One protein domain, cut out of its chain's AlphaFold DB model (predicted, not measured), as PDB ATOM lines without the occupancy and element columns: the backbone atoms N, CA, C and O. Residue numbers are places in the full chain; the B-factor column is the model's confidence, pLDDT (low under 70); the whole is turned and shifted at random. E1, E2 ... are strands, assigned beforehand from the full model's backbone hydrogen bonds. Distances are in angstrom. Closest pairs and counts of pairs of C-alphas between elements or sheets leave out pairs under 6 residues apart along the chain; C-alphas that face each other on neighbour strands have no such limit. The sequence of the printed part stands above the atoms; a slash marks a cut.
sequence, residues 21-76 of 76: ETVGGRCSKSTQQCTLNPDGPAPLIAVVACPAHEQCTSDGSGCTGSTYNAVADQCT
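Overview. This is residues 21 to 76 of the 76 residues of an uncharacterized protein of Penicillium coprophilum (UniProt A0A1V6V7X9). Five short strands make one small, strongly twisted sheet, curled like part of a barrel and folded back on itself, E3 and E2 facing E4 and E5 with E1 as the hinge. The link from E2 to E3 reaches out at one end to Pro 41, and the long stretch 50 to 61 loops out at the other. The printed part has 56 residues, 24 of them, under half, in the named strands E1 to E5; there is no named helix, the class is all strand, and the antiparallel order is E3, E2, E1, E4, E5. It is compact, radius of gyration of the C-alphas 10.0 A, yet elongated, spanning 31 by 18 by 14 A.

Arrangement. Start at E1, residues 22 to 28: N 25 and O 63 of E4, residues 62 to 66, are 2.8 A apart, within hydrogen-bond range. On E1's other side is E2, residues 33 to 36, with N 35 and O 26 at 2.8 A. E3, residues 46 to 49, follows with N 34 and O 48 at 2.8 A; E1, E2 and E3 form a meander, each the antiparallel neighbour of the one before. E4 completes a Greek key, its fourth strand beside the first. E5, residues 72 to 75, forms a hairpin with E4, N 64 and O 74 at 2.9 A. Across the fold, the closest C-alphas of edge strands E3 and E5, Val 48 and Ala 72, are 5.7 A apart.

Along the chain. Find C-alpha 22 at (-109.178, -36.335, 0.701); E1 runs 18.3 A to C-alpha 28. E2 covers 9.5 A, E3 10.1 A, E4 13.9 A and E5 6.9 A, ending at C-alpha 75, (-118.000, -28.792, -3.903).

Size, cuts and confidence. The farthest C-alphas, Pro 41 and His 53, are 32.8 A apart. The printed part has no cut; the link E3 to E4 is long. Confidence is under 70 at residues 21 and 39 to 44.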
ATOM      1  N   GLU A  21    -106.618 -40.026   0.021       67.25
ATOM      2  CA  GLU A  21    -106.278 -38.768   0.671       67.25
ATOM      3  C   GLU A  21    -107.279 -37.750   0.143       67.25
ATOM      4  O   GLU A  21    -107.302 -37.418  -1.047       67.25
ATOM      5  N   THR A  22    -108.221 -37.378   1.004       73.94
ATOM      6  CA  THR A  22    -109.178 -36.335   0.701       73.94
ATOM      7  C   THR A  22    -108.389 -35.048   0.779       73.94
ATOM      8  O   THR A  22    -108.013 -34.577   1.851       73.94
ATOM      9  N   VAL A  23    -108.070 -34.522  -0.389       83.19
ATOM     10  CA  VAL A  23    -107.302 -33.309  -0.556       83.19
ATOM     11  C   VAL A  23    -108.271 -32.138  -0.558       83.19
ATOM     12  O   VAL A  23    -109.314 -32.177  -1.211       83.19
ATOM     13  N   GLY A  24    -107.920 -31.092   0.183       85.31
ATOM     14  CA  GLY A  24    -108.619 -29.817   0.129       85.31
ATOM     15  C   GLY A  24    -108.230 -29.026  -1.115       85.31
ATOM     16  O   GLY A  24    -107.088 -29.055  -1.580       85.31
ATOM     17  N   GLY A  25    -109.186 -28.290  -1.657       88.81
ATOM     18  CA  GLY A  25    -109.003 -27.492  -2.850       88.81
ATOM     19  C   GLY A  25    -109.879 -26.253  -2.874       88.81
ATOM     20  O   GLY A  25    -110.627 -25.953  -1.938       88.81
ATOM     21  N   ARG A  26    -109.779 -25.534  -3.989       89.31
ATOM     22  CA  ARG A  26    -110.683 -24.437  -4.322       89.31
ATOM     23  C   ARG A  26    -111.360 -24.693  -5.640       89.31
ATOM     24  O   ARG A  26    -110.708 -25.131  -6.584       89.31
ATOM     25  N   CYS A  27    -112.634 -24.365  -5.727       88.69
ATOM     26  CA  CYS A  27    -113.360 -24.524  -6.968       88.69
ATOM     27  C   CYS A  27    -113.617 -23.212  -7.704       88.69
ATOM     28  O   CYS A  27    -113.535 -22.121  -7.142       88.69
ATOM     29  N   SER A  28    -113.928 -23.341  -8.989       88.75
ATOM     30  CA  SER A  28    -114.269 -22.248  -9.891       88.75
ATOM     31  C   SER A  28    -115.707 -22.409 -10.366       88.75
ATOM     32  O   SER A  28    -116.081 -23.451 -10.912       88.75
ATOM     33  N   LYS A  29    -116.520 -21.369 -10.187       87.25
ATOM     34  CA  LYS A  29    -117.929 -21.334 -10.596       87.25
ATOM     35  C   LYS A  29    -118.061 -21.322 -12.111       87.25
ATOM     36  O   LYS A  29    -118.977 -21.942 -12.652       87.25
ATOM     37  N   SER A  30    -117.145 -20.629 -12.789       85.56
ATOM     38  CA  SER A  30    -117.173 -20.498 -14.246       85.56
ATOM     39  C   SER A  30    -116.917 -21.823 -14.958       85.56
ATOM     40  O   SER A  30    -117.451 -22.030 -16.044       85.56
ATOM     41  N   THR A  31    -116.086 -22.696 -14.385       85.81
ATOM     42  CA  THR A  31    -115.725 -23.981 -15.003       85.81
ATOM     43  C   THR A  31    -116.345 -25.183 -14.299       85.81
ATOM     44  O   THR A  31    -116.292 -26.277 -14.852       85.81
ATOM     45  N   GLN A  32    -116.949 -24.997 -13.119       88.44
ATOM     46  CA  GLN A  32    -117.450 -26.074 -12.254       88.44
ATOM     47  C   GLN A  32    -116.368 -27.134 -11.984       88.44
ATOM     48  O   GLN A  32    -116.612 -28.341 -12.015       88.44
ATOM     49  N   GLN A  33    -115.141 -26.665 -11.754       88.56
ATOM     50  CA  GLN A  33    -113.975 -27.501 -11.480       88.56
ATOM     51  C   GLN A  33    -113.406 -27.184 -10.105       88.56
ATOM     52  O   GLN A  33    -113.366 -26.023  -9.704       88.56
ATOM     53  N   CYS A  34    -112.920 -28.212  -9.425       88.12
ATOM     54  CA  CYS A  34    -112.193 -28.143  -8.172       88.12
ATOM     55  C   CYS A  34    -110.695 -28.330  -8.429       88.12
ATOM     56  O   CYS A  34    -110.261 -29.332  -8.996       88.12
ATOM     57  N   THR A  35    -109.896 -27.357  -8.012       89.38
ATOM     58  CA  THR A  35    -108.439 -27.423  -8.003       89.38
ATOM     59  C   THR A  35    -107.982 -27.928  -6.642       89.38
ATOM     60  O   THR A  35    -107.989 -27.184  -5.659       89.38
ATOM     61  N   LEU A  36    -107.601 -29.198  -6.591       86.69
ATOM     62  CA  LEU A  36    -107.051 -29.862  -5.418       86.69
ATOM     63  C   LEU A  36    -105.577 -29.491  -5.272       86.69
ATOM     64  O   LEU A  36    -104.815 -29.569  -6.241       86.69
ATOM     65  N   ASN A  37    -105.178 -29.107  -4.060       81.75
ATOM     66  CA  ASN A  37    -103.788 -28.815  -3.740       81.75
ATOM     67  C   ASN A  37    -103.349 -29.683  -2.552       81.75
ATOM     68  O   ASN A  37    -103.574 -29.296  -1.406       81.75
ATOM     69  N   PRO A  38    -102.778 -30.876  -2.801       70.75
ATOM     70  CA  PRO A  38    -102.253 -31.707  -1.735       70.75
ATOM     71  C   PRO A  38    -101.051 -31.000  -1.115       70.75
ATOM     72  O   PRO A  38    -100.115 -30.620  -1.822       70.75
ATOM     73  N   ASP A  39    -101.081 -30.828   0.205       63.59
ATOM     74  CA  ASP A  39     -99.943 -30.349   0.989       63.59
ATOM     75  C   ASP A  39     -98.857 -31.439   0.973       63.59
ATOM     76  O   ASP A  39     -98.797 -32.328   1.821       63.59
ATOM     77  N   GLY A  40     -98.048 -31.428  -0.084       61.06
ATOM     78  CA  GLY A  40     -96.998 -32.402  -0.344       61.06
ATOM     79  C   GLY A  40     -95.713 -31.732  -0.833       61.06
ATOM     80  O   GLY A  40     -95.739 -30.598  -1.313       61.06
ATOM     81  N   PRO A  41     -94.564 -32.429  -0.748       54.25
ATOM     82  CA  PRO A  41     -93.253 -31.884  -1.122       54.25
ATOM     83  C   PRO A  41     -93.151 -31.476  -2.603       54.25
ATOM     84  O   PRO A  41     -92.251 -30.724  -2.970       54.25
ATOM     85  N   ALA A  42     -94.084 -31.931  -3.442       57.38
ATOM     86  CA  ALA A  42     -94.355 -31.366  -4.754       57.38
ATOM     87  C   ALA A  42     -95.864 -31.076  -4.848       57.38
ATOM     88  O   ALA A  42     -96.652 -32.008  -4.664       57.38
ATOM     89  N   PRO A  43     -96.287 -29.829  -5.133       57.66
ATOM     90  CA  PRO A  43     -97.699 -29.509  -5.294       57.66
ATOM     91  C   PRO A  43     -98.220 -30.182  -6.568       57.66
ATOM     92  O   PRO A  43     -98.024 -29.699  -7.684       57.66
ATOM     93  N   LEU A  44     -98.860 -31.339  -6.411       64.62
ATOM     94  CA  LEU A  44     -99.618 -31.994  -7.471       64.62
ATOM     95  C   LEU A  44    -100.957 -31.275  -7.611       64.62
ATOM     96  O   LEU A  44    -101.946 -31.659  -6.997       64.62
ATOM     97  N   ILE A  45    -100.981 -30.213  -8.413       72.50
ATOM     98  CA  ILE A  45    -102.221 -29.500  -8.720       72.50
ATOM     99  C   ILE A  45    -103.078 -30.407  -9.607       72.50
ATOM    100  O   ILE A  45    -102.796 -30.575 -10.794       72.50
ATOM    101  N   ALA A  46    -104.120 -30.998  -9.027       80.12
ATOM    102  CA  ALA A  46    -105.107 -31.779  -9.762       80.12
ATOM    103  C   ALA A  46    -106.367 -30.940  -9.973       80.12
ATOM    104  O   ALA A  46    -106.871 -30.311  -9.045       80.12
ATOM    105  N   VAL A  47    -106.881 -30.930 -11.200       86.50
ATOM    106  CA  VAL A  47    -108.143 -30.263 -11.533       86.50
ATOM    107  C   VAL A  47    -109.172 -31.339 -11.832       86.50
ATOM    108  O   VAL A  47    -109.031 -32.083 -12.800       86.50
ATOM    109  N   VAL A  48    -110.194 -31.423 -10.989       87.62
ATOM    110  CA  VAL A  48    -111.270 -32.416 -11.081       87.62
ATOM    111  C   VAL A  48    -112.607 -31.715 -11.286       87.62
ATOM    112  O   VAL A  48    -112.781 -30.561 -10.893       87.62
ATOM    113  N   ALA A  49    -113.563 -32.382 -11.925       86.56
ATOM    114  CA  ALA A  49    -114.898 -31.812 -12.105       86.56
ATOM    115  C   ALA A  49    -115.686 -31.850 -10.787       86.56
ATOM    116  O   ALA A  49    -115.582 -32.822 -10.038       86.56
ATOM    117  N   CYS A  50    -116.490 -30.823 -10.511       85.38
ATOM    118  CA  CYS A  50    -117.455 -30.881  -9.415       85.38
ATOM    119  C   CYS A  50    -118.637 -31.797  -9.780       85.38
ATOM    120  O   CYS A  50    -119.032 -31.854 -10.952       85.38
ATOM    121  N   PRO A  51    -119.227 -32.514  -8.807       84.75
ATOM    122  CA  PRO A  51    -120.425 -33.306  -9.046       84.75
ATOM    123  C   PRO A  51    -121.586 -32.427  -9.519       84.75
ATOM    124  O   PRO A  51    -121.780 -31.318  -9.039       84.75
ATOM    125  N   ALA A  52    -122.447 -32.942 -10.399       78.31
ATOM    126  CA  ALA A  52    -123.592 -32.170 -10.901       78.31
ATOM    127  C   ALA A  52    -124.584 -31.728  -9.801       78.31
ATOM    128  O   ALA A  52    -125.314 -30.752  -9.989       78.31
ATOM    129  N   HIS A  53    -124.619 -32.459  -8.680       78.62
ATOM    130  CA  HIS A  53    -125.464 -32.180  -7.516       78.62
ATOM    131  C   HIS A  53    -124.801 -31.248  -6.489       78.62
ATOM    132  O   HIS A  53    -125.495 -30.721  -5.626       78.62
ATOM    133  N   GLU A  54    -123.496 -31.004  -6.617       79.75
ATOM    134  CA  GLU A  54    -122.717 -30.110  -5.763       79.75
ATOM    135  C   GLU A  54    -121.977 -29.118  -6.656       79.75
ATOM    136  O   GLU A  54    -120.825 -29.295  -7.048       79.75
ATOM    137  N   GLN A  55    -122.716 -28.091  -7.068       79.62
ATOM    138  CA  GLN A  55    -122.192 -27.037  -7.924       79.62
ATOM    139  C   GLN A  55    -121.461 -26.007  -7.085       79.62
ATOM    140  O   GLN A  55    -121.948 -25.597  -6.031       79.62
ATOM    141  N   CYS A  56    -120.353 -25.496  -7.610       84.00
ATOM    142  CA  CYS A  56    -119.691 -24.387  -6.955       84.00
ATOM    143  C   CYS A  56    -120.500 -23.114  -7.081       84.00
ATOM    144  O   CYS A  56    -120.743 -22.596  -8.177       84.00
ATOM    145  N   THR A  57    -120.927 -22.624  -5.921       83.44
ATOM    146  CA  THR A  57    -121.821 -21.475  -5.812       83.44
ATOM    147  C   THR A  57    -121.065 -20.155  -5.941       83.44
ATOM    148  O   THR A  57    -121.634 -19.170  -6.434       83.44
ATOM    149  N   SER A  58    -119.777 -20.154  -5.578       83.56
ATOM    150  CA  SER A  58    -118.865 -19.008  -5.619       83.56
ATOM    151  C   SER A  58    -117.456 -19.427  -6.053       83.56
ATOM    152  O   SER A  58    -116.999 -20.529  -5.757       83.56
ATOM    153  N   ASP A  59    -116.750 -18.544  -6.763       85.50
ATOM    154  CA  ASP A  59    -115.343 -18.765  -7.099       85.50
ATOM    155  C   ASP A  59    -114.476 -18.743  -5.838       85.50
ATOM    156  O   ASP A  59    -114.581 -17.853  -4.992       85.50
ATOM    157  N   GLY A  60    -113.586 -19.724  -5.726       81.44
ATOM    158  CA  GLY A  60    -112.693 -19.877  -4.588       81.44
ATOM    159  C   GLY A  60    -113.329 -20.531  -3.363       81.44
ATOM    160  O   GLY A  60    -112.648 -20.586  -2.335       81.44
ATOM    161  N   SER A  61    -114.573 -21.015  -3.463       88.00
ATOM    162  CA  SER A  61    -115.198 -21.846  -2.434       88.00
ATOM    163  C   SER A  61    -114.419 -23.138  -2.193       88.00
ATOM    164  O   SER A  61    -113.659 -23.605  -3.048       88.00
ATOM    165  N   GLY A  62    -114.609 -23.707  -1.003       84.50
ATOM    166  CA  GLY A  62    -113.979 -24.960  -0.614       84.50
ATOM    167  C   GLY A  62    -114.508 -26.135  -1.430       84.50
ATOM    168  O   GLY A  62    -115.709 -26.262  -1.676       84.50
ATOM    169  N   CYS A  63    -113.599 -27.011  -1.828       88.44
ATOM    170  CA  CYS A  63    -113.942 -28.300  -2.401       88.44
ATOM    171  C   CYS A  63    -112.973 -29.361  -1.884       88.44
ATOM    172  O   CYS A  63    -111.850 -29.050  -1.476       88.44
ATOM    173  N   THR A  64    -113.412 -30.609  -1.881       87.38
ATOM    174  CA  THR A  64    -112.615 -31.751  -1.441       87.38
ATOM    175  C   THR A  64    -112.711 -32.861  -2.462       87.38
ATOM    176  O   THR A  64    -113.750 -33.069  -3.082       87.38
ATOM    177  N   GLY A  65    -111.632 -33.601  -2.656       85.19
ATOM    178  CA  GLY A  65    -111.620 -34.714  -3.594       85.19
ATOM    179  C   GLY A  65    -110.349 -35.524  -3.482       85.19
ATOM    180  O   GLY A  65    -109.466 -35.211  -2.689       85.19
ATOM    181  N   SER A  66    -110.242 -36.567  -4.292       79.00
ATOM    182  CA  SER A  66    -109.031 -37.379  -4.352       79.00
ATOM    183  C   SER A  66    -108.293 -37.138  -5.651       79.00
ATOM    184  O   SER A  66    -108.889 -37.137  -6.720       79.00
ATOM    185  N   THR A  67    -106.972 -37.032  -5.568       72.88
ATOM    186  CA  THR A  67    -106.074 -36.961  -6.734       72.88
ATOM    187  C   THR A  67    -106.135 -38.213  -7.613       72.88
ATOM    188  O   THR A  67    -105.781 -38.163  -8.787       72.88
ATOM    189  N   TYR A  68    -106.615 -39.330  -7.065       72.44
ATOM    190  CA  TYR A  68    -106.837 -40.588  -7.782       72.44
ATOM    191  C   TYR A  68    -108.166 -40.641  -8.543       72.44
ATOM    192  O   TYR A  68    -108.383 -41.576  -9.315       72.44
ATOM    193  N   ASN A  69    -109.068 -39.685  -8.312       70.75
ATOM    194  CA  ASN A  69    -110.412 -39.682  -8.870       70.75
ATOM    195  C   ASN A  69    -110.598 -38.462  -9.778       70.75
ATOM    196  O   ASN A  69    -110.105 -37.379  -9.488       70.75
ATOM    197  N   ALA A  70    -111.306 -38.624 -10.894       75.94
ATOM    198  CA  ALA A  70    -111.483 -37.540 -11.871       75.94
ATOM    199  C   ALA A  70    -112.574 -36.522 -11.468       75.94
ATOM    200  O   ALA A  70    -112.798 -35.531 -12.170       75.94
ATOM    201  N   VAL A  71    -113.264 -36.776 -10.354       81.75
ATOM    202  CA  VAL A  71    -114.393 -35.993  -9.839       81.75
ATOM    203  C   VAL A  71    -114.122 -35.655  -8.372       81.75
ATOM    204  O   VAL A  71    -113.598 -36.493  -7.635       81.75
ATOM    205  N   ALA A  72    -114.451 -34.429  -7.963       83.50
ATOM    206  CA  ALA A  72    -114.417 -34.025  -6.562       83.50
ATOM    207  C   ALA A  72    -115.441 -34.827  -5.749       83.50
ATOM    208  O   ALA A  72    -116.489 -35.212  -6.262       83.50
ATOM    209  N   ASP A  73    -115.124 -35.062  -4.482       81.81
ATOM    210  CA  ASP A  73    -116.042 -35.697  -3.541       81.81
ATOM    211  C   ASP A  73    -117.094 -34.688  -3.080       81.81
ATOM    212  O   ASP A  73    -118.277 -35.013  -3.062       81.81
ATOM    213  N   GLN A  74    -116.661 -33.442  -2.815       82.94
ATOM    214  CA  GLN A  74    -117.563 -32.338  -2.511       82.94
ATOM    215  C   GLN A  74    -117.159 -30.990  -3.108       82.94
ATOM    216  O   GLN A  74    -115.971 -30.672  -3.230       82.94
ATOM    217  N   CYS A  75    -118.160 -30.167  -3.420       83.12
ATOM    218  CA  CYS A  75    -118.000 -28.792  -3.903       83.12
ATOM    219  C   CYS A  75    -119.063 -27.862  -3.288       83.12
ATOM    220  O   CYS A  75    -120.251 -28.174  -3.319       83.12
ATOM    221  N   THR A  76    -118.649 -26.710  -2.743       79.94
ATOM    222  CA  THR A  76    -119.559 -25.740  -2.085       79.94
ATOM    223  C   THR A  76    -119.556 -24.360  -2.727       79.94
ATOM    224  O   THR A  76    -118.606 -24.033  -3.460       79.94
TER     225      THR A  76